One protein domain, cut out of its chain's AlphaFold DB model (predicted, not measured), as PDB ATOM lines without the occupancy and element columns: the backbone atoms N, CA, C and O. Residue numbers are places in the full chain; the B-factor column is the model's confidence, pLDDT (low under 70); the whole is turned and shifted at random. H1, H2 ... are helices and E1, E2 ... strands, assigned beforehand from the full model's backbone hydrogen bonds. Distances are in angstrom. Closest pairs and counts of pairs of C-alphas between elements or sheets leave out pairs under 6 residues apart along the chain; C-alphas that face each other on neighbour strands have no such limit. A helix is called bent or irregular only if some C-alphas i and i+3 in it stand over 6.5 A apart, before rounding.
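Overview. This is residues 347 to 504 of the 504 residues of an uncharacterized protein of Planctomycetes bacterium Poly30 (UniProt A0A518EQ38). Picture one long helix, H3, running most of the length of the domain: near its first part is a two-stranded hairpin, E1 and E2, with H1 packed on it, and at its far end is a helical hairpin, H4 and H5, whose H4 meets H3 steeply. H6 sits crosswise to both H1 and H3. The printed part has 158 residues, with six named helices and two named strands in the order H1 E1 E2 H2 H3 H4 H5 H6; the sheet, E1 - E2, is antiparallel, and the class is mostly helix. It is compact, with a radius of gyration of the C-alphas of 15.8 A, and spans 46 by 32 by 29 A.

Arrangement. Begin at the hairpin of E1, residues 389 to 393, and E2, residues 399 to 403, where N 390 and O 402 are 2.9 A apart and N 392 and O 400 are 2.8 A apart, within hydrogen-bond range. Look next at H1, residues 360 to 376: its closest C-alpha pair with E1 is Gly 370 and Phe 390, 3.8 A. H3, residues 419 to 442, is the hub, touching three helices; its closest C-alpha pair with E1 is Leu 392 and Asp 424, 6.1 A. With residues 428 to 435 alone it touches H1 at a steep tilt of 53 degrees, opposite ways, closest at the C-alphas of Phe 360 and Cys 435, 6.4 A. H6, residues 493 to 503, touches H3 about perpendicular, at 87 degrees, closest at the C-alphas of Phe 436 and Phe 497, 6.8 A; here H3 uses residues 436 to 440 alone. H6 also touches H1, at the C-alphas of Glu 364 and Leu 501, 5.8 A. With residues 440 to 442 alone, H3 touches H4, residues 450 to 466, at the C-alphas of Arg 441 and Arg 454, 5.0 A. H4 and H5, residues 472 to 480, form a helical hairpin at a steep tilt of 39 degrees. H2, residues 408 to 411, only just touches H5, with 3 pairs of C-alphas within 8 A, closest at Gly 408 and Asp 473, 6.0 A. Every O i to N i+4 pair is within range in H1, H4, H5 and H6, and 18 of 20 in H3; H2 is too short for one.

Along the chain. Find C-alpha 360 at (118.112, 288.728, 203.339), where H1 starts its 24.5 A. H3 runs 35.0 A from C-alpha 419 at (130.981, 270.660, 190.265), with a kink of 29 degrees near residue 426; it is irregular, C-alphas 420 and 423 being 7.5 A apart. H4 covers 24.3 A, and H6 ends at C-alpha 503, (117.114, 286.161, 214.856).

Size, cuts and confidence. The C-alphas farthest apart, those of Lys 376 and Leu 466, are 46.7 A apart. The printed part has no cut, and its long links are H1 to E1 and H5 to H6. Look for pLDDT under 70 at residue 347 and residues 379 to 383.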
ATOM      1  N   GLU A 347     115.297 279.861 188.065       60.62
ATOM      2  CA  GLU A 347     115.845 280.986 188.784       60.62
ATOM      3  C   GLU A 347     116.350 280.427 190.111       60.62
ATOM      4  O   GLU A 347     115.586 279.795 190.854       60.62
ATOM      5  N   SER A 348     117.659 280.567 190.349       70.19
ATOM      6  CA  SER A 348     118.248 280.103 191.596       70.19
ATOM      7  C   SER A 348     117.422 280.661 192.751       70.19
ATOM      8  O   SER A 348     116.949 281.800 192.715       70.19
ATOM      9  N   HIS A 349     117.204 279.850 193.781       77.44
ATOM     10  CA  HIS A 349     116.365 280.254 194.897       77.44
ATOM     11  C   HIS A 349     116.907 281.499 195.625       77.44
ATOM     12  O   HIS A 349     116.109 282.254 196.179       77.44
ATOM     13  N   TRP A 350     118.215 281.763 195.511       81.50
ATOM     14  CA  TRP A 350     118.885 282.996 195.940       81.50
ATOM     15  C   TRP A 350     118.376 284.253 195.217       81.50
ATOM     16  O   TRP A 350     118.392 285.349 195.769       81.50
ATOM     17  N   ARG A 351     117.856 284.101 193.996       73.19
ATOM     18  CA  ARG A 351     117.366 285.185 193.133       73.19
ATOM     19  C   ARG A 351     115.854 285.384 193.168       73.19
ATOM     20  O   ARG A 351     115.376 286.326 192.551       73.19
ATOM     21  N   LYS A 352     115.089 284.582 193.920       75.75
ATOM     22  CA  LYS A 352     113.607 284.642 193.944       75.75
ATOM     23  C   LYS A 352     113.028 286.029 194.233       75.75
ATOM     24  O   LYS A 352     111.952 286.356 193.743       75.75
ATOM     25  N   THR A 353     113.711 286.840 195.038       76.88
ATOM     26  CA  THR A 353     113.287 288.215 195.355       76.88
ATOM     27  C   THR A 353     113.934 289.260 194.449       76.88
ATOM     28  O   THR A 353     113.819 290.453 194.719       76.88
ATOM     29  N   LYS A 354     114.648 288.838 193.398       76.75
ATOM     30  CA  LYS A 354     115.502 289.680 192.553       76.75
ATOM     31  C   LYS A 354     116.428 290.557 193.384       76.75
ATOM     32  O   LYS A 354     116.541 291.749 193.124       76.75
ATOM     33  N   SER A 355     117.043 289.987 194.423       75.69
ATOM     34  CA  SER A 355     117.863 290.691 195.425       75.69
ATOM     35  C   SER A 355     117.139 291.728 196.295       75.69
ATOM     36  O   SER A 355     117.791 292.416 197.079       75.69
ATOM     37  N   GLY A 356     115.809 291.833 196.210       74.19
ATOM     38  CA  GLY A 356     115.012 292.681 197.092       74.19
ATOM     39  C   GLY A 356     115.298 292.365 198.561       74.19
ATOM     40  O   GLY A 356     115.374 291.192 198.940       74.19
ATOM     41  N   GLY A 357     115.511 293.416 199.359       79.81
ATOM     42  CA  GLY A 357     115.982 293.293 200.742       79.81
ATOM     43  C   GLY A 357     117.419 292.773 200.856       79.81
ATOM     44  O   GLY A 357     117.729 292.090 201.822       79.81
ATOM     45  N   LEU A 358     118.275 293.019 199.854       86.88
ATOM     46  CA  LEU A 358     119.688 292.608 199.844       86.88
ATOM     47  C   LEU A 358     119.887 291.109 200.095       86.88
ATOM     48  O   LEU A 358     120.780 290.691 200.824       86.88
ATOM     49  N   PHE A 359     119.035 290.300 199.463       89.19
ATOM     50  CA  PHE A 359     119.014 288.837 199.578       89.19
ATOM     51  C   PHE A 359     118.701 288.280 200.975       89.19
ATOM     52  O   PHE A 359     118.701 287.060 201.128       89.19
ATOM     53  N   PHE A 360     118.367 289.126 201.955       91.19
ATOM     54  CA  PHE A 360     118.112 288.728 203.339       91.19
ATOM     55  C   PHE A 360     117.148 287.530 203.440       91.19
ATOM     56  O   PHE A 360     117.534 286.467 203.914       91.19
ATOM     57  N   ALA A 361     115.939 287.645 202.877       90.88
ATOM     58  CA  ALA A 361     114.925 286.588 202.963       90.88
ATOM     59  C   ALA A 361     115.357 285.273 202.283       90.88
ATOM     60  O   ALA A 361     114.943 284.184 202.679       90.88
ATOM     61  N   ALA A 362     116.185 285.358 201.235       90.94
ATOM     62  CA  ALA A 362     116.717 284.173 200.573       90.94
ATOM     63  C   ALA A 362     117.793 283.496 201.435       90.94
ATOM     64  O   ALA A 362     117.786 282.273 201.562       90.94
ATOM     65  N   LEU A 363     118.671 284.287 202.062       94.00
ATOM     66  CA  LEU A 363     119.695 283.816 202.992       94.00
ATOM     67  C   LEU A 363     119.088 283.198 204.247       94.00
ATOM     68  O   LEU A 363     119.454 282.076 204.575       94.00
ATOM     69  N   GLU A 364     118.112 283.847 204.874       94.00
ATOM     70  CA  GLU A 364     117.372 283.324 206.030       94.00
ATOM     71  C   GLU A 364     116.737 281.955 205.705       94.00
ATOM     72  O   GLU A 364     116.951 280.944 206.386       94.00
ATOM     73  N   ALA A 365     116.016 281.871 204.578       92.75
ATOM     74  CA  ALA A 365     115.403 280.625 204.128       92.75
ATOM     75  C   ALA A 365     116.445 279.538 203.808       92.75
ATOM     76  O   ALA A 365     116.220 278.358 204.113       92.75
ATOM     77  N   GLY A 366     117.565 279.914 203.187       93.56
ATOM     78  CA  GLY A 366     118.678 279.028 202.861       93.56
ATOM     79  C   GLY A 366     119.411 278.516 204.103       93.56
ATOM     80  O   GLY A 366     119.734 277.328 204.167       93.56
ATOM     81  N   GLN A 367     119.589 279.365 205.117       95.12
ATOM     82  CA  GLN A 367     120.223 279.039 206.396       95.12
ATOM     83  C   GLN A 367     119.371 278.034 207.182       95.12
ATOM     84  O   GLN A 367     119.827 276.965 207.595       95.12
ATOM     85  N   LYS A 368     118.065 278.298 207.285       93.88
ATOM     86  CA  LYS A 368     117.103 277.399 207.940       93.88
ATOM     87  C   LYS A 368     117.048 276.016 207.290       93.88
ATOM     88  O   LYS A 368     116.897 275.000 207.980       93.88
ATOM     89  N   GLN A 369     117.131 275.953 205.960       93.88
ATOM     90  CA  GLN A 369     117.183 274.694 205.213       93.88
ATOM     91  C   GLN A 369     118.536 273.994 205.385       93.88
ATOM     92  O   GLN A 369     118.567 272.794 205.674       93.88
ATOM     93  N   GLY A 370     119.637 274.746 205.331       92.94
ATOM     94  CA  GLY A 370     120.991 274.254 205.569       92.94
ATOM     95  C   GLY A 370     121.147 273.613 206.945       92.94
ATOM     96  O   GLY A 370     121.618 272.479 207.046       92.94
ATOM     97  N   GLY A 371     120.649 274.259 208.001       91.38
ATOM     98  CA  GLY A 371     120.668 273.714 209.361       91.38
ATOM     99  C   GLY A 371     119.878 272.407 209.504       91.38
ATOM    100  O   GLY A 371     120.284 271.500 210.238       91.38
ATOM    101  N   LYS A 372     118.763 272.242 208.775       91.69
ATOM    102  CA  LYS A 372     118.026 270.962 208.709       91.69
ATOM    103  C   LYS A 372     118.809 269.901 207.934       91.69
ATOM    104  O   LYS A 372     118.851 268.746 208.363       91.69
ATOM    105  N   ARG A 373     119.437 270.285 206.821       90.69
ATOM    106  CA  ARG A 373     120.236 269.399 205.967       90.69
ATOM    107  C   ARG A 373     121.467 268.865 206.694       90.69
ATOM    108  O   ARG A 373     121.660 267.656 206.737       90.69
ATOM    109  N   ALA A 374     122.223 269.731 207.364       88.00
ATOM    110  CA  ALA A 374     123.406 269.352 208.134       88.00
ATOM    111  C   ALA A 374     123.083 268.343 209.252       88.00
ATOM    112  O   ALA A 374     123.840 267.399 209.486       88.00
ATOM    113  N   LYS A 375     121.916 268.485 209.904       85.56
ATOM    114  CA  LYS A 375     121.414 267.504 210.884       85.56
ATOM    115  C   LYS A 375     121.146 266.137 210.249       85.56
ATOM    116  O   LYS A 375     121.416 265.128 210.890       85.56
ATOM    117  N   LYS A 376     120.616 266.102 209.023       84.62
ATOM    118  CA  LYS A 376     120.326 264.864 208.285       84.62
ATOM    119  C   LYS A 376     121.598 264.170 207.797       84.62
ATOM    120  O   LYS A 376     121.686 262.951 207.887       84.62
ATOM    121  N   ASP A 377     122.573 264.940 207.329       75.94
ATOM    122  CA  ASP A 377     123.811 264.412 206.746       75.94
ATOM    123  C   ASP A 377     124.829 263.960 207.815       75.94
ATOM    124  O   ASP A 377     125.912 263.492 207.477       75.94
ATOM    125  N   ASN A 378     124.503 264.119 209.106       70.44
ATOM    126  CA  ASN A 378     125.372 263.857 210.259       70.44
ATOM    127  C   ASN A 378     126.749 264.557 210.182       70.44
ATOM    128  O   ASN A 378     127.682 264.169 210.873       70.44
ATOM    129  N   LYS A 379     126.871 265.626 209.382       62.88
ATOM    130  CA  LYS A 379     128.100 266.413 209.171       62.88
ATOM    131  C   LYS A 379     128.388 267.401 210.317       62.88
ATOM    132  O   LYS A 379     128.918 268.483 210.090       62.88
ATOM    133  N   ARG A 380     128.034 267.058 211.561       57.50
ATOM    134  CA  ARG A 380     128.151 267.949 212.739       57.50
ATOM    135  C   ARG A 380     129.589 268.186 213.219       57.50
ATOM    136  O   ARG A 380     129.781 268.820 214.255       57.50
ATOM    137  N   ASP A 381     130.582 267.690 212.493       54.12
ATOM    138  CA  ASP A 381     131.943 267.549 213.007       54.12
ATOM    139  C   ASP A 381     132.746 268.854 213.034       54.12
ATOM    140  O   ASP A 381     133.799 268.890 213.661       54.12
ATOM    141  N   LEU A 382     132.251 269.943 212.430       55.25
ATOM    142  CA  LEU A 382     132.925 271.249 212.504       55.25
ATOM    143  C   LEU A 382     132.122 272.312 213.257       55.25
ATOM    144  O   LEU A 382     132.724 273.129 213.940       55.25
ATOM    145  N   PHE A 383     130.787 272.264 213.224       62.44
ATOM    146  CA  PHE A 383     129.935 273.205 213.953       62.44
ATOM    147  C   PHE A 383     128.622 272.539 214.352       62.44
ATOM    148  O   PHE A 383     127.888 272.026 213.512       62.44
ATOM    149  N   LYS A 384     128.291 272.556 215.647       70.62
ATOM    150  CA  LYS A 384     126.981 272.097 216.155       70.62
ATOM    151  C   LYS A 384     125.875 273.158 215.994       70.62
ATOM    152  O   LYS A 384     124.751 272.921 216.433       70.62
ATOM    153  N   ARG A 385     126.214 274.301 215.395       82.69
ATOM    154  CA  ARG A 385     125.423 275.530 215.281       82.69
ATOM    155  C   ARG A 385     124.554 275.491 214.010       82.69
ATOM    156  O   ARG A 385     125.126 275.508 212.922       82.69
ATOM    157  N   PRO A 386     123.214 275.345 214.097       85.75
ATOM    158  CA  PRO A 386     122.347 275.293 212.914       85.75
ATOM    159  C   PRO A 386     122.494 276.504 211.978       85.75
ATOM    160  O   PRO A 386     122.391 276.323 210.767       85.75
ATOM    161  N   GLU A 387     122.790 277.682 212.522       90.19
ATOM    162  CA  GLU A 387     123.011 278.944 211.814       90.19
ATOM    163  C   GLU A 387     124.283 278.962 210.950       90.19
ATOM    164  O   GLU A 387     124.434 279.810 210.075       90.19
ATOM    165  N   ALA A 388     125.197 278.005 211.129       91.56
ATOM    166  CA  ALA A 388     126.432 277.927 210.350       91.56
ATOM    167  C   ALA A 388     126.233 277.383 208.923       91.56
ATOM    168  O   ALA A 388     127.188 277.350 208.145       91.56
ATOM    169  N   HIS A 389     125.043 276.873 208.593       93.00
ATOM    170  CA  HIS A 389     124.829 276.026 207.422       93.00
ATOM    171  C   HIS A 389     123.838 276.631 206.429       93.00
ATOM    172  O   HIS A 389     122.760 277.048 206.830       93.00
ATOM    173  N   PHE A 390     124.133 276.538 205.130       94.56
ATOM    174  CA  PHE A 390     123.228 276.922 204.037       94.56
ATOM    175  C   PHE A 390     122.983 275.733 203.101       94.56
ATOM    176  O   PHE A 390     123.872 274.903 202.904       94.56
ATOM    177  N   GLU A 391     121.772 275.609 202.551       94.00
ATOM    178  CA  GLU A 391     121.448 274.555 201.580       94.00
ATOM    179  C   GLU A 391     121.804 274.994 200.155       94.00
ATOM    180  O   GLU A 391     121.369 276.047 199.706       94.00
ATOM    181  N   LEU A 392     122.556 274.162 199.433       89.75
ATOM    182  CA  LEU A 392     122.741 274.287 197.990       89.75
ATOM    183  C   LEU A 392     121.886 273.267 197.253       89.75
ATOM    184  O   LEU A 392     121.676 272.156 197.746       89.75
ATOM    185  N   THR A 393     121.476 273.615 196.038       87.31
ATOM    186  CA  THR A 393     120.672 272.763 195.157       87.31
ATOM    187  C   THR A 393     121.382 272.540 193.823       87.31
ATOM    188  O   THR A 393     121.762 273.495 193.152       87.31
ATOM    189  N   SER A 394     121.560 271.280 193.417       81.25
ATOM    190  CA  SER A 394     122.099 270.961 192.090       81.25
ATOM    191  C   SER A 394     121.014 271.053 191.014       81.25
ATOM    192  O   SER A 394     119.824 270.977 191.333       81.25
ATOM    193  N   PRO A 395     121.378 271.121 189.720       71.12
ATOM    194  CA  PRO A 395     120.404 271.126 188.628       71.12
ATOM    195  C   PRO A 395     119.474 269.909 188.586       71.12
ATOM    196  O   PRO A 395     118.409 269.965 187.979       71.12
ATOM    197  N   THR A 396     119.852 268.808 189.242       76.06
ATOM    198  CA  THR A 396     119.019 267.599 189.346       76.06
ATOM    199  C   THR A 396     118.071 267.615 190.551       76.06
ATOM    200  O   THR A 396     117.351 266.645 190.780       76.06
ATOM    201  N   GLY A 397     118.062 268.700 191.335       80.81
ATOM    202  CA  GLY A 397     117.256 268.839 192.548       80.81
ATOM    203  C   GLY A 397     117.834 268.116 193.767       80.81
ATOM    204  O   GLY A 397     117.129 267.917 194.754       80.81
ATOM    205  N   LYS A 398     119.103 267.687 193.728       86.94
ATOM    206  CA  LYS A 398     119.784 267.189 194.932       86.94
ATOM    207  C   LYS A 398     120.183 268.359 195.816       86.94
ATOM    208  O   LYS A 398     120.551 269.413 195.309       86.94
ATOM    209  N   HIS A 399     120.234 268.122 197.120       90.56
ATOM    210  CA  HIS A 399     120.557 269.157 198.096       90.56
ATOM    211  C   HIS A 399     121.718 268.752 199.000       90.56
ATOM    212  O   HIS A 399     121.742 267.615 199.483       90.56
ATOM    213  N   ILE A 400     122.618 269.693 199.281       91.56
ATOM    214  CA  ILE A 400     123.713 269.542 200.255       91.56
ATOM    215  C   ILE A 400     123.754 270.737 201.202       91.56
ATOM    216  O   ILE A 400     123.271 271.812 200.864       91.56
ATOM    217  N   ALA A 401     124.355 270.561 202.377       91.94
ATOM    218  CA  ALA A 401     124.721 271.680 203.239       91.94
ATOM    219  C   ALA A 401     126.157 272.142 202.949       91.94
ATOM    220  O   ALA A 401     127.079 271.319 202.936       91.94
ATOM    221  N   VAL A 402     126.348 273.451 202.798       90.50
ATOM    222  CA  VAL A 402     127.648 274.125 202.940       90.50
ATOM    223  C   VAL A 402     127.713 274.822 204.289       90.50
ATOM    224  O   VAL A 402     126.680 275.145 204.869       90.50
ATOM    225  N   THR A 403     128.914 274.976 204.841       90.62
ATOM    226  CA  THR A 403     129.107 275.427 206.227       90.62
ATOM    227  C   THR A 403     130.164 276.517 206.291       90.62
ATOM    228  O   THR A 403     131.219 276.355 205.677       90.62
ATOM    229  N   ALA A 404     129.876 277.565 207.063       90.06
ATOM    230  CA  ALA A 404     130.805 278.634 207.411       90.06
ATOM    231  C   ALA A 404     132.109 278.072 208.035       90.06
ATOM    232  O   ALA A 404     132.121 276.934 208.523       90.06
ATOM    233  N   PRO A 405     133.224 278.822 208.037       89.69
ATOM    234  CA  PRO A 405     133.376 280.197 207.560       89.69
ATOM    235  C   PRO A 405     133.401 280.315 206.032       89.69
ATOM    236  O   PRO A 405     133.964 279.471 205.330       89.69
ATOM    237  N   PHE A 406     132.800 281.393 205.544       87.88
ATOM    238  CA  PHE A 406     132.713 281.811 204.148       87.88
ATOM    239  C   PHE A 406     133.590 283.036 203.857       87.88
ATOM    240  O   PHE A 406     133.881 283.316 202.695       87.88
ATOM    241  N   LEU A 407     134.037 283.751 204.895       87.00
ATOM    242  CA  LEU A 407     134.841 284.967 204.775       87.00
ATOM    243  C   LEU A 407     136.266 284.789 205.323       87.00
ATOM    244  O   LEU A 407     136.597 283.796 205.970       87.00
ATOM    245  N   GLY A 408     137.116 285.780 205.048       82.44
ATOM    246  CA  GLY A 408     138.466 285.890 205.605       82.44
ATOM    247  C   GLY A 408     139.424 284.762 205.222       82.44
ATOM    248  O   GLY A 408     139.147 283.906 204.375       82.44
ATOM    249  N   GLN A 409     140.583 284.754 205.878       82.19
ATOM    250  CA  GLN A 409     141.599 283.715 205.679       82.19
ATOM    251  C   GLN A 409     141.077 282.284 205.921       82.19
ATOM    252  O   GLN A 409     141.407 281.403 205.121       82.19
ATOM    253  N   PRO A 410     140.235 282.002 206.939       83.00
ATOM    254  CA  PRO A 410     139.728 280.647 207.175       83.00
ATOM    255  C   PRO A 410     138.916 280.056 206.013       83.00
ATOM    256  O   PRO A 410     138.962 278.842 205.802       83.00
ATOM    257  N   ALA A 411     138.216 280.878 205.225       83.00
ATOM    258  CA  ALA A 411     137.464 280.403 204.064       83.00
ATOM    259  C   ALA A 411     138.365 279.879 202.935       83.00
ATOM    260  O   ALA A 411     137.976 278.966 202.210       83.00
ATOM    261  N   THR A 412     139.599 280.382 202.815       76.25
ATOM    262  CA  THR A 412     140.555 279.939 201.776       76.25
ATOM    263  C   THR A 412     140.995 278.482 201.940       76.25
ATOM    264  O   THR A 412     141.443 277.851 200.986       76.25
ATOM    265  N   GLN A 413     140.842 277.929 203.146       76.81
ATOM    266  CA  GLN A 413     141.197 276.548 203.473       76.81
ATOM    267  C   GLN A 413     140.040 275.571 203.210       76.81
ATOM    268  O   GLN A 413     140.205 274.359 203.369       76.81
ATOM    269  N   ARG A 414     138.855 276.073 202.837       76.75
ATOM    270  CA  ARG A 414     137.663 275.252 202.613       76.75
ATOM    271  C   ARG A 414     137.641 274.708 201.183       76.75
ATOM    272  O   ARG A 414     137.868 275.459 200.236       76.75
ATOM    273  N   PRO A 415     137.333 273.412 200.996       78.56
ATOM    274  CA  PRO A 415     137.132 272.877 199.661       78.56
ATOM    275  C   PRO A 415     135.866 273.477 199.041       78.56
ATOM    276  O   PRO A 415     134.843 273.629 199.713       78.56
ATOM    277  N   TYR A 416     135.926 273.763 197.742       79.56
ATOM    278  CA  TYR A 416     134.729 274.061 196.961       79.56
ATOM    279  C   TYR A 416     133.774 272.856 196.953       79.56
ATOM    280  O   TYR A 416     134.227 271.710 197.055       79.56
ATOM    281  N   PRO A 417     132.455 273.086 196.817       81.56
ATOM    282  CA  PRO A 417     131.514 271.994 196.635       81.56
ATOM    283  C   PRO A 417     131.744 271.290 195.290       81.56
ATOM    284  O   PRO A 417     132.438 271.798 194.407       81.56
ATOM    285  N   GLU A 418     131.150 270.105 195.134       80.19
ATOM    286  CA  GLU A 418     131.256 269.332 193.894       80.19
ATOM    287  C   GLU A 418     130.773 270.147 192.677       80.19
ATOM    288  O   GLU A 418     129.879 270.990 192.826       80.19
ATOM    289  N   PRO A 419     131.297 269.880 191.462       78.62
ATOM    290  CA  PRO A 419     130.981 270.660 190.265       78.62
ATOM    291  C   PRO A 419     129.485 270.866 189.997       78.62
ATOM    292  O   PRO A 419     129.100 271.940 189.542       78.62
ATOM    293  N   GLU A 420     128.631 269.886 190.329       77.81
ATOM    294  CA  GLU A 420     127.177 269.996 190.140       77.81
ATOM    295  C   GLU A 420     126.506 271.074 191.017       77.81
ATOM    296  O   GLU A 420     125.373 271.455 190.741       77.81
ATOM    297  N   TYR A 421     127.192 271.599 192.038       80.12
ATOM    298  CA  TYR A 421     126.692 272.641 192.946       80.12
ATOM    299  C   TYR A 421     127.380 273.998 192.773       80.12
ATOM    300  O   TYR A 421     126.962 274.967 193.405       80.12
ATOM    301  N   LEU A 422     128.430 274.103 191.947       76.88
ATOM    302  CA  LEU A 422     129.237 275.327 191.854       76.88
ATOM    303  C   LEU A 422     128.417 276.551 191.437       76.88
ATOM    304  O   LEU A 422     128.647 277.637 191.959       76.88
ATOM    305  N   ASN A 423     127.440 276.382 190.549       73.56
ATOM    306  CA  ASN A 423     126.619 277.495 190.071       73.56
ATOM    307  C   ASN A 423     125.716 278.050 191.181       73.56
ATOM    308  O   ASN A 423     125.639 279.262 191.361       73.56
ATOM    309  N   ASP A 424     125.069 277.172 191.952       80.56
ATOM    310  CA  ASP A 424     124.230 277.589 193.079       80.56
ATOM    311  C   ASP A 424     125.081 278.130 194.237       80.56
ATOM    312  O   ASP A 424     124.692 279.091 194.891       80.56
ATOM    313  N   TYR A 425     126.289 277.586 194.434       84.12
ATOM    314  CA  TYR A 425     127.258 278.113 195.396       84.12
ATOM    315  C   TYR A 425     127.729 279.528 195.046       84.12
ATOM    316  O   TYR A 425     127.835 280.365 195.935       84.12
ATOM    317  N   ARG A 426     127.985 279.822 193.764       79.19
ATOM    318  CA  ARG A 426     128.357 281.171 193.300       79.19
ATOM    319  C   ARG A 426     127.260 282.190 193.608       79.19
ATOM    320  O   ARG A 426     127.563 283.280 194.085       79.19
ATOM    321  N   GLU A 427     125.995 281.827 193.402       79.56
ATOM    322  CA  GLU A 427     124.858 282.700 193.730       79.56
ATOM    323  C   GLU A 427     124.636 282.862 195.223       79.56
ATOM    324  O   GLU A 427     124.475 283.990 195.681       79.56
ATOM    325  N   PHE A 428     124.703 281.766 195.982       88.06
ATOM    326  CA  PHE A 428     124.727 281.819 197.440       88.06
ATOM    327  C   PHE A 428     125.780 282.822 197.910       88.06
ATOM    328  O   PHE A 428     125.481 283.721 198.691       88.06
ATOM    329  N   PHE A 429     127.005 282.690 197.407       85.50
ATOM    330  CA  PHE A 429     128.132 283.486 197.861       85.50
ATOM    331  C   PHE A 429     127.989 284.959 197.478       85.50
ATOM    332  O   PHE A 429     128.217 285.834 198.310       85.50
ATOM    333  N   ARG A 430     127.520 285.240 196.257       83.81
ATOM    334  CA  ARG A 430     127.150 286.588 195.810       83.81
ATOM    335  C   ARG A 430     126.116 287.222 196.746       83.81
ATOM    336  O   ARG A 430     126.293 288.365 197.169       83.81
ATOM    337  N   SER A 431     125.049 286.492 197.068       87.75
ATOM    338  CA  SER A 431     124.006 286.945 197.991       87.75
ATOM    339  C   SER A 431     124.558 287.181 199.395       87.75
ATOM    340  O   SER A 431     124.318 288.235 199.981       87.75
ATOM    341  N   TYR A 432     125.335 286.223 199.903       91.12
ATOM    342  CA  TYR A 432     125.943 286.245 201.228       91.12
ATOM    343  C   TYR A 432     126.838 287.471 201.412       91.12
ATOM    344  O   TYR A 432     126.680 288.205 202.380       91.12
ATOM    345  N   GLN A 433     127.727 287.744 200.454       88.62
ATOM    346  CA  GLN A 433     128.632 288.893 200.498       88.62
ATOM    347  C   GLN A 433     127.891 290.226 200.469       88.62
ATOM    348  O   GLN A 433     128.200 291.113 201.262       88.62
ATOM    349  N   ALA A 434     126.917 290.378 199.569       89.88
ATOM    350  CA  ALA A 434     126.150 291.615 199.464       89.88
ATOM    351  C   ALA A 434     125.369 291.904 200.759       89.88
ATOM    352  O   ALA A 434     125.385 293.036 201.240       89.88
ATOM    353  N   CYS A 435     124.739 290.880 201.343       92.81
ATOM    354  CA  CYS A 435     124.004 291.005 202.600       92.81
ATOM    355  C   CYS A 435     124.939 291.261 203.791       92.81
ATOM    356  O   CYS A 435     124.690 292.170 204.577       92.81
ATOM    357  N   PHE A 436     126.051 290.524 203.886       93.75
ATOM    358  CA  PHE A 436     127.048 290.715 204.939       93.75
ATOM    359  C   PHE A 436     127.620 292.132 204.926       93.75
ATOM    360  O   PHE A 436     127.764 292.737 205.981       93.75
ATOM    361  N   LEU A 437     127.939 292.685 203.753       92.38
ATOM    362  CA  LEU A 437     128.507 294.032 203.653       92.38
ATOM    363  C   LEU A 437     127.500 295.126 204.007       92.38
ATOM    364  O   LEU A 437     127.884 296.123 204.617       92.38
ATOM    365  N   ASP A 438     126.226 294.949 203.658       92.44
ATOM    366  CA  ASP A 438     125.185 295.872 204.107       92.44
ATOM    367  C   ASP A 438     124.973 295.791 205.624       92.44
ATOM    368  O   ASP A 438     124.967 296.821 206.301       92.44
ATOM    369  N   TRP A 439     124.914 294.578 206.180       94.25
ATOM    370  CA  TRP A 439     124.879 294.380 207.626       94.25
ATOM    371  C   TRP A 439     126.104 295.003 208.304       94.25
ATOM    372  O   TRP A 439     125.958 295.739 209.274       94.25
ATOM    373  N   LEU A 440     127.310 294.793 207.774       93.81
ATOM    374  CA  LEU A 440     128.548 295.340 208.330       93.81
ATOM    375  C   LEU A 440     128.521 296.874 208.364       93.81
ATOM    376  O   LEU A 440     128.988 297.486 209.326       93.81
ATOM    377  N   ARG A 441     127.940 297.483 207.326       92.38
ATOM    378  CA  ARG A 441     127.768 298.929 207.197       92.38
ATOM    379  C   ARG A 441     126.728 299.500 208.158       92.38
ATOM    380  O   ARG A 441     126.939 300.601 208.652       92.38
ATOM    381  N   ASN A 442     125.611 298.813 208.391       91.88
ATOM    382  CA  ASN A 442     124.479 299.380 209.136       91.88
ATOM    383  C   ASN A 442     124.362 298.860 210.585       91.88
ATOM    384  O   ASN A 442     123.744 299.515 211.419       91.88
ATOM    385  N   THR A 443     124.923 297.689 210.896       91.00
ATOM    386  CA  THR A 443     124.667 296.936 212.145       91.00
ATOM    387  C   THR A 443     125.898 296.200 212.692       91.00
ATOM    388  O   THR A 443     125.905 295.782 213.847       91.00
ATOM    389  N   GLY A 444     126.969 296.052 211.907       85.25
ATOM    390  CA  GLY A 444     128.127 295.217 212.254       85.25
ATOM    391  C   GLY A 444     128.874 295.605 213.532       85.25
ATOM    392  O   GLY A 444     129.679 294.827 214.041       85.25
ATOM    393  N   SER A 445     128.589 296.772 214.103       83.75
ATOM    394  CA  SER A 445     129.192 297.240 215.344       83.75
ATOM    395  C   SER A 445     128.197 297.141 216.505       83.75
ATOM    396  O   SER A 445     127.154 297.789 216.492       83.75
ATOM    397  N   GLU A 446     128.474 296.265 217.476       80.75
ATOM    398  CA  GLU A 446     127.531 295.966 218.561       80.75
ATOM    399  C   GLU A 446     127.310 297.182 219.464       80.75
ATOM    400  O   GLU A 446     128.266 297.819 219.896       80.75
ATOM    401  N   GLY A 447     126.046 297.496 219.759       81.19
ATOM    402  CA  GLY A 447     125.679 298.609 220.641       81.19
ATOM    403  C   GLY A 447     125.882 300.007 220.047       81.19
ATOM    404  O   GLY A 447     125.500 300.988 220.685       81.19
ATOM    405  N   ASP A 448     126.429 300.105 218.835       86.12
ATOM    406  CA  ASP A 448     126.638 301.365 218.129       86.12
ATOM    407  C   ASP A 448     125.385 301.791 217.349       86.12
ATOM    408  O   ASP A 448     124.558 300.975 216.937       86.12
ATOM    409  N   SER A 449     125.246 303.100 217.121       90.38
ATOM    410  CA  SER A 449     124.229 303.619 216.206       90.38
ATOM    411  C   SER A 449     124.582 303.290 214.750       90.38
ATOM    412  O   SER A 449     125.745 303.089 214.398       90.38
ATOM    413  N   GLU A 450     123.578 303.312 213.870       90.62
ATOM    414  CA  GLU A 450     123.757 303.122 212.423       90.62
ATOM    415  C   GLU A 450     124.773 304.112 211.820       90.62
ATOM    416  O   GLU A 450     125.539 303.767 210.924       90.62
ATOM    417  N   GLU A 451     124.826 305.342 212.341       90.44
ATOM    418  CA  GLU A 451     125.798 306.361 211.933       90.44
ATOM    419  C   GLU A 451     127.236 305.958 212.287       90.44
ATOM    420  O   GLU A 451     128.133 306.049 211.448       90.44
ATOM    421  N   VAL A 452     127.454 305.436 213.498       91.31
ATOM    422  CA  VAL A 452     128.774 304.956 213.933       91.31
ATOM    423  C   VAL A 452     129.192 303.717 213.138       91.31
ATOM    424  O   VAL A 452     130.339 303.638 212.695       91.31
ATOM    425  N   ALA A 453     128.271 302.780 212.884       92.69
ATOM    426  CA  ALA A 453     128.538 301.608 212.045       92.69
ATOM    427  C   ALA A 453     128.964 302.012 210.620       92.69
ATOM    428  O   ALA A 453     129.958 301.499 210.093       92.69
ATOM    429  N   ARG A 454     128.284 303.006 210.031       92.31
ATOM    430  CA  ARG A 454     128.644 303.569 208.721       92.31
ATOM    431  C   ARG A 454     130.008 304.244 208.736       92.31
ATOM    432  O   ARG A 454     130.782 304.034 207.802       92.31
ATOM    433  N   GLY A 455     130.321 304.991 209.793       92.81
ATOM    434  CA  GLY A 455     131.634 305.610 209.986       92.81
ATOM    435  C   GLY A 455     132.763 304.577 210.032       92.81
ATOM    436  O   GLY A 455     133.760 304.726 209.326       92.81
ATOM    437  N   LYS A 456     132.586 303.474 210.775       94.94
ATOM    438  CA  LYS A 456     133.556 302.362 210.807       94.94
ATOM    439  C   LYS A 456     133.709 301.687 209.446       94.94
ATOM    440  O   LYS A 456     134.825 301.392 209.027       94.94
ATOM    441  N   PHE A 457     132.613 301.484 208.722       94.38
ATOM    442  CA  PHE A 457     132.666 300.899 207.384       94.38
ATOM    443  C   PHE A 457     133.406 301.800 206.384       94.38
ATOM    444  O   PHE A 457     134.229 301.328 205.600       94.38
ATOM    445  N   GLN A 458     133.166 303.110 206.438       93.56
ATOM    446  CA  GLN A 458     133.896 304.094 205.640       93.56
ATOM    447  C   GLN A 458     135.386 304.115 206.008       93.56
ATOM    448  O   GLN A 458     136.232 304.114 205.116       93.56
ATOM    449  N   GLN A 459     135.713 304.056 207.302       94.00
ATOM    450  CA  GLN A 459     137.089 303.933 207.784       94.00
ATOM    451  C   GLN A 459     137.759 302.652 207.267       94.00
ATOM    452  O   GLN A 459     138.918 302.701 206.862       94.00
ATOM    453  N   LEU A 460     137.034 301.528 207.223       93.75
ATOM    454  CA  LEU A 460     137.531 300.259 206.687       93.75
ATOM    455  C   LEU A 460     137.905 300.390 205.214       93.75
ATOM    456  O   LEU A 460     139.028 300.061 204.839       93.75
ATOM    457  N   LEU A 461     136.997 300.903 204.385       93.12
ATOM    458  CA  LEU A 461     137.267 301.075 202.958       93.12
ATOM    459  C   LEU A 461     138.384 302.092 202.702       93.12
ATOM    460  O   LEU A 461     139.239 301.848 201.855       93.12
ATOM    461  N   SER A 462     138.424 303.180 203.475       91.88
ATOM    462  CA  SER A 462     139.491 304.182 203.409       91.88
ATOM    463  C   SER A 462     140.852 303.555 203.726       91.88
ATOM    464  O   SER A 462     141.775 303.629 202.914       91.88
ATOM    465  N   LYS A 463     140.955 302.818 204.839       91.94
ATOM    466  CA  LYS A 463     142.178 302.110 205.230       91.94
ATOM    467  C   LYS A 463     142.625 301.120 204.157       91.94
ATOM    468  O   LYS A 463     143.788 301.128 203.768       91.94
ATOM    469  N   LEU A 464     141.705 300.311 203.625       90.19
ATOM    470  CA  LEU A 464     142.016 299.344 202.567       90.19
ATOM    471  C   LEU A 464     142.446 300.009 201.250       90.19
ATOM    472  O   LEU A 464     143.254 299.424 200.527       90.19
ATOM    473  N   SER A 465     141.937 301.209 200.951       88.25
ATOM    474  CA  SER A 465     142.352 301.995 199.783       88.25
ATOM    475  C   SER A 465     143.714 302.677 199.946       88.25
ATOM    476  O   SER A 465     144.400 302.875 198.950       88.25
ATOM    477  N   LEU A 466     144.145 302.997 201.170       86.31
ATOM    478  CA  LEU A 466     145.401 303.718 201.422       86.31
ATOM    479  C   LEU A 466     146.562 302.784 201.808       86.31
ATOM    480  O   LEU A 466     147.710 303.015 201.426       86.31
ATOM    481  N   GLU A 467     146.282 301.702 202.539       86.88
ATOM    482  CA  GLU A 467     147.286 300.820 203.145       86.88
ATOM    483  C   GLU A 467     147.340 299.445 202.450       86.88
ATOM    484  O   GLU A 467     146.620 298.505 202.794       86.88
ATOM    485  N   ARG A 468     148.248 299.289 201.474       76.75
ATOM    486  CA  ARG A 468     148.348 298.063 200.646       76.75
ATOM    487  C   ARG A 468     148.755 296.799 201.402       76.75
ATOM    488  O   ARG A 468     148.409 295.703 200.974       76.75
ATOM    489  N   GLU A 469     149.515 296.936 202.483       81.44
ATOM    490  CA  GLU A 469     150.053 295.791 203.231       81.44
ATOM    491  C   GLU A 469     149.052 295.216 204.244       81.44
ATOM    492  O   GLU A 469     149.216 294.092 204.719       81.44
ATOM    493  N   VAL A 470     147.988 295.959 204.567       84.56
ATOM    494  CA  VAL A 470     147.005 295.537 205.568       84.56
ATOM    495  C   VAL A 470     145.971 294.635 204.921       84.56
ATOM    496  O   VAL A 470     145.170 295.105 204.129       84.56
ATOM    497  N   ASN A 471     145.948 293.339 205.227       86.19
ATOM    498  CA  ASN A 471     144.875 292.451 204.762       86.19
ATOM    499  C   ASN A 471     143.510 292.794 205.403       86.19
ATOM    500  O   ASN A 471     143.441 293.492 206.417       86.19
ATOM    501  N   LEU A 472     142.420 292.303 204.803       87.56
ATOM    502  CA  LEU A 472     141.057 292.571 205.278       87.56
ATOM    503  C   LEU A 472     140.854 292.163 206.738       87.56
ATOM    504  O   LEU A 472     140.314 292.950 207.509       87.56
ATOM    505  N   ASP A 473     141.296 290.965 207.122       89.19
ATOM    506  CA  ASP A 473     141.151 290.443 208.482       89.19
ATOM    507  C   ASP A 473     141.790 291.383 209.524       89.19
ATOM    508  O   ASP A 473     141.171 291.683 210.545       89.19
ATOM    509  N   ASN A 474     142.984 291.916 209.240       91.44
ATOM    510  CA  ASN A 474     143.693 292.855 210.111       91.44
ATOM    511  C   ASN A 474     142.993 294.217 210.175       91.44
ATOM    512  O   ASN A 474     142.840 294.768 211.264       91.44
ATOM    513  N   ALA A 475     142.548 294.756 209.034       92.88
ATOM    514  CA  ALA A 475     141.817 296.025 209.008       92.88
ATOM    515  C   ALA A 475     140.499 295.929 209.791       92.88
ATOM    516  O   ALA A 475     140.157 296.830 210.556       92.88
ATOM    517  N   VAL A 476     139.779 294.814 209.639       93.19
ATOM    518  CA  VAL A 476     138.554 294.530 210.392       93.19
ATOM    519  C   VAL A 476     138.852 294.437 211.888       93.19
ATOM    520  O   VAL A 476     138.195 295.121 212.669       93.19
ATOM    521  N   GLN A 477     139.880 293.680 212.282       93.94
ATOM    522  CA  GLN A 477     140.288 293.551 213.683       93.94
ATOM    523  C   GLN A 477     140.662 294.895 214.317       93.94
ATOM    524  O   GLN A 477     140.336 295.135 215.476       93.94
ATOM    525  N   GLU A 478     141.330 295.780 213.579       95.12
ATOM    526  CA  GLU A 478     141.709 297.107 214.069       95.12
ATOM    527  C   GLU A 478     140.496 298.034 214.239       95.12
ATOM    528  O   GLU A 478     140.394 298.754 215.229       95.12
ATOM    529  N   ILE A 479     139.557 298.024 213.294       95.25
ATOM    530  CA  ILE A 479     138.461 299.005 213.256       95.25
ATOM    531  C   ILE A 479     137.263 298.553 214.092       95.25
ATOM    532  O   ILE A 479     136.670 299.341 214.833       95.25
ATOM    533  N   TYR A 480     136.911 297.274 213.992       94.00
ATOM    534  CA  TYR A 480     135.772 296.690 214.696       94.00
ATOM    535  C   TYR A 480     136.166 296.058 216.032       94.00
ATOM    536  O   TYR A 480     135.278 295.699 216.796       94.00
ATOM    537  N   GLN A 481     137.468 295.959 216.340       93.50
ATOM    538  CA  GLN A 481     137.990 295.336 217.569       93.50
ATOM    539  C   GLN A 481     137.598 293.854 217.715       93.50
ATOM    540  O   GLN A 481     137.707 293.267 218.789       93.50
ATOM    541  N   GLU A 482     137.220 293.222 216.605       92.81
ATOM    542  CA  GLU A 482     136.804 291.828 216.504       92.81
ATOM    543  C   GLU A 482     137.363 291.207 215.219       92.81
ATOM    544  O   GLU A 482     137.474 291.902 214.205       92.81
ATOM    545  N   PRO A 483     137.678 289.901 215.209       93.25
ATOM    546  CA  PRO A 483     138.128 289.246 213.991       93.25
ATOM    547  C   PRO A 483     136.995 289.206 212.960       93.25
ATOM    548  O   PRO A 483     135.815 289.125 213.312       93.25
ATOM    549  N   LEU A 484     137.339 289.182 211.668       92.19
ATOM    550  CA  LEU A 484     136.339 288.980 210.615       92.19
ATOM    551  C   LEU A 484     135.604 287.648 210.812       92.19
ATOM    552  O   LEU A 484     134.376 287.599 210.778       92.19
ATOM    553  N   THR A 485     136.357 286.576 211.054       91.38
ATOM    554  CA  THR A 485     135.813 285.250 211.348       91.38
ATOM    555  C   THR A 485     136.845 284.368 212.050       91.38
ATOM    556  O   THR A 485     138.049 284.627 211.997       91.38
ATOM    557  N   THR A 486     136.381 283.298 212.690       88.50
ATOM    558  CA  THR A 486     137.210 282.265 213.325       88.50
ATOM    559  C   THR A 486     136.861 280.881 212.777       88.50
ATOM    560  O   THR A 486     135.720 280.618 212.395       88.50
ATOM    561  N   LEU A 487     137.848 279.975 212.731       83.25
ATOM    562  CA  LEU A 487     137.673 278.626 212.172       83.25
ATOM    563  C   LEU A 487     136.738 277.741 213.008       83.25
ATOM    564  O   LEU A 487     136.147 276.819 212.457       83.25
ATOM    565  N   ASP A 488     136.638 277.996 214.312       81.31
ATOM    566  CA  ASP A 488     135.794 277.264 215.265       81.31
ATOM    567  C   ASP A 488     134.482 277.993 215.587       81.31
ATOM    568  O   ASP A 488     133.623 277.451 216.286       81.31
ATOM    569  N   GLY A 489     134.299 279.201 215.038       81.25
ATOM    570  CA  GLY A 489     133.080 280.002 215.159       81.25
ATOM    571  C   GLY A 489     132.727 280.398 216.570       81.25
ATOM    572  O   GLY A 489     131.551 280.582 216.900       81.25
ATOM    573  N   SER A 490     133.769 280.520 217.387       82.88
ATOM    574  CA  SER A 490     133.709 281.053 218.737       82.88
ATOM    575  C   SER A 490     133.512 282.570 218.748       82.88
ATOM    576  O   SER A 490     132.876 283.087 219.663       82.88
ATOM    577  N   ALA A 491     134.027 283.280 217.738       85.56
ATOM    578  CA  ALA A 491     134.004 284.738 217.674       85.56
ATOM    579  C   ALA A 491     134.072 285.285 216.238       85.56
ATOM    580  O   ALA A 491     134.512 284.600 215.311       85.56
ATOM    581  N   GLY A 492     133.702 286.557 216.088       92.50
ATOM    582  CA  GLY A 492     133.929 287.358 214.890       92.50
ATOM    583  C   GLY A 492     132.658 287.876 214.230       92.50
ATOM    584  O   GLY A 492     131.552 287.384 214.471       92.50
ATOM    585  N   LEU A 493     132.844 288.862 213.355       94.75
ATOM    586  CA  LEU A 493     131.752 289.574 212.695       94.75
ATOM    587  C   LEU A 493     130.887 288.656 211.825       94.75
ATOM    588  O   LEU A 493     129.667 288.789 211.832       94.75
ATOM    589  N   GLU A 494     131.486 287.684 211.129       94.12
ATOM    590  CA  GLU A 494     130.739 286.688 210.352       94.12
ATOM    591  C   GLU A 494     129.751 285.909 211.236       94.12
ATOM    592  O   GLU A 494     128.602 285.698 210.863       94.12
ATOM    593  N   TRP A 495     130.160 285.526 212.445       93.44
ATOM    594  CA  TRP A 495     129.317 284.745 213.351       93.44
ATOM    595  C   TRP A 495     128.204 285.577 213.979       93.44
ATOM    596  O   TRP A 495     127.097 285.070 214.149       93.44
ATOM    597  N   ARG A 496     128.465 286.859 214.257       93.88
ATOM    598  CA  ARG A 496     127.427 287.819 214.662       93.88
ATOM    599  C   ARG A 496     126.406 288.033 213.546       93.88
ATOM    600  O   ARG A 496     125.212 288.040 213.821       93.88
ATOM    601  N   PHE A 497     126.858 288.132 212.297       95.25
ATOM    602  CA  PHE A 497     125.977 288.197 211.133       95.25
ATOM    603  C   PHE A 497     125.123 286.933 210.973       95.25
ATOM    604  O   PHE A 497     123.920 287.033 210.753       95.25
ATOM    605  N   LEU A 498     125.714 285.742 211.119       94.75
ATOM    606  CA  LEU A 498     124.981 284.476 211.019       94.75
ATOM    607  C   LEU A 498     123.902 284.338 212.100       94.75
ATOM    608  O   LEU A 498     122.817 283.854 211.796       94.75
ATOM    609  N   THR A 499     124.181 284.776 213.330       93.00
ATOM    610  CA  THR A 499     123.177 284.835 214.403       93.00
ATOM    611  C   THR A 499     122.115 285.893 214.115       93.00
ATOM    612  O   THR A 499     120.931 285.602 214.218       93.00
ATOM    613  N   TRP A 500     122.514 287.084 213.660       93.81
ATOM    614  CA  TRP A 500     121.572 288.131 213.260       93.81
ATOM    615  C   TRP A 500     120.601 287.658 212.170       93.81
ATOM    616  O   TRP A 500     119.412 287.942 212.278       93.81
ATOM    617  N   LEU A 501     121.085 286.911 211.169       92.69
ATOM    618  CA  LEU A 501     120.250 286.317 210.120       92.69
ATOM    619  C   LEU A 501     119.208 285.330 210.668       92.69
ATOM    620  O   LEU A 501     118.128 285.241 210.097       92.69
ATOM    621  N   GLU A 502     119.531 284.585 211.730       88.88
ATOM    622  CA  GLU A 502     118.613 283.620 212.354       88.88
ATOM    623  C   GLU A 502     117.574 284.301 213.264       88.88
ATOM    624  O   GLU A 502     116.464 283.788 213.405       88.88
ATOM    625  N   ASP A 503     117.935 285.434 213.875       86.81
ATOM    626  CA  ASP A 503     117.114 286.161 214.856       86.81
ATOM    627  C   ASP A 503     116.066 287.106 214.239       86.81
ATOM    628  O   ASP A 503     115.177 287.584 214.952       86.81
ATOM    629  N   GLN A 504     116.190 287.423 212.948       78.38
ATOM    630  CA  GLN A 504     115.185 288.183 212.192       78.38
ATOM    631  C   GLN A 504     113.945 287.324 211.899       78.38
ATOM    632  O   GLN A 504     112.824 287.888 211.950       78.38
TER     633      GLN A 504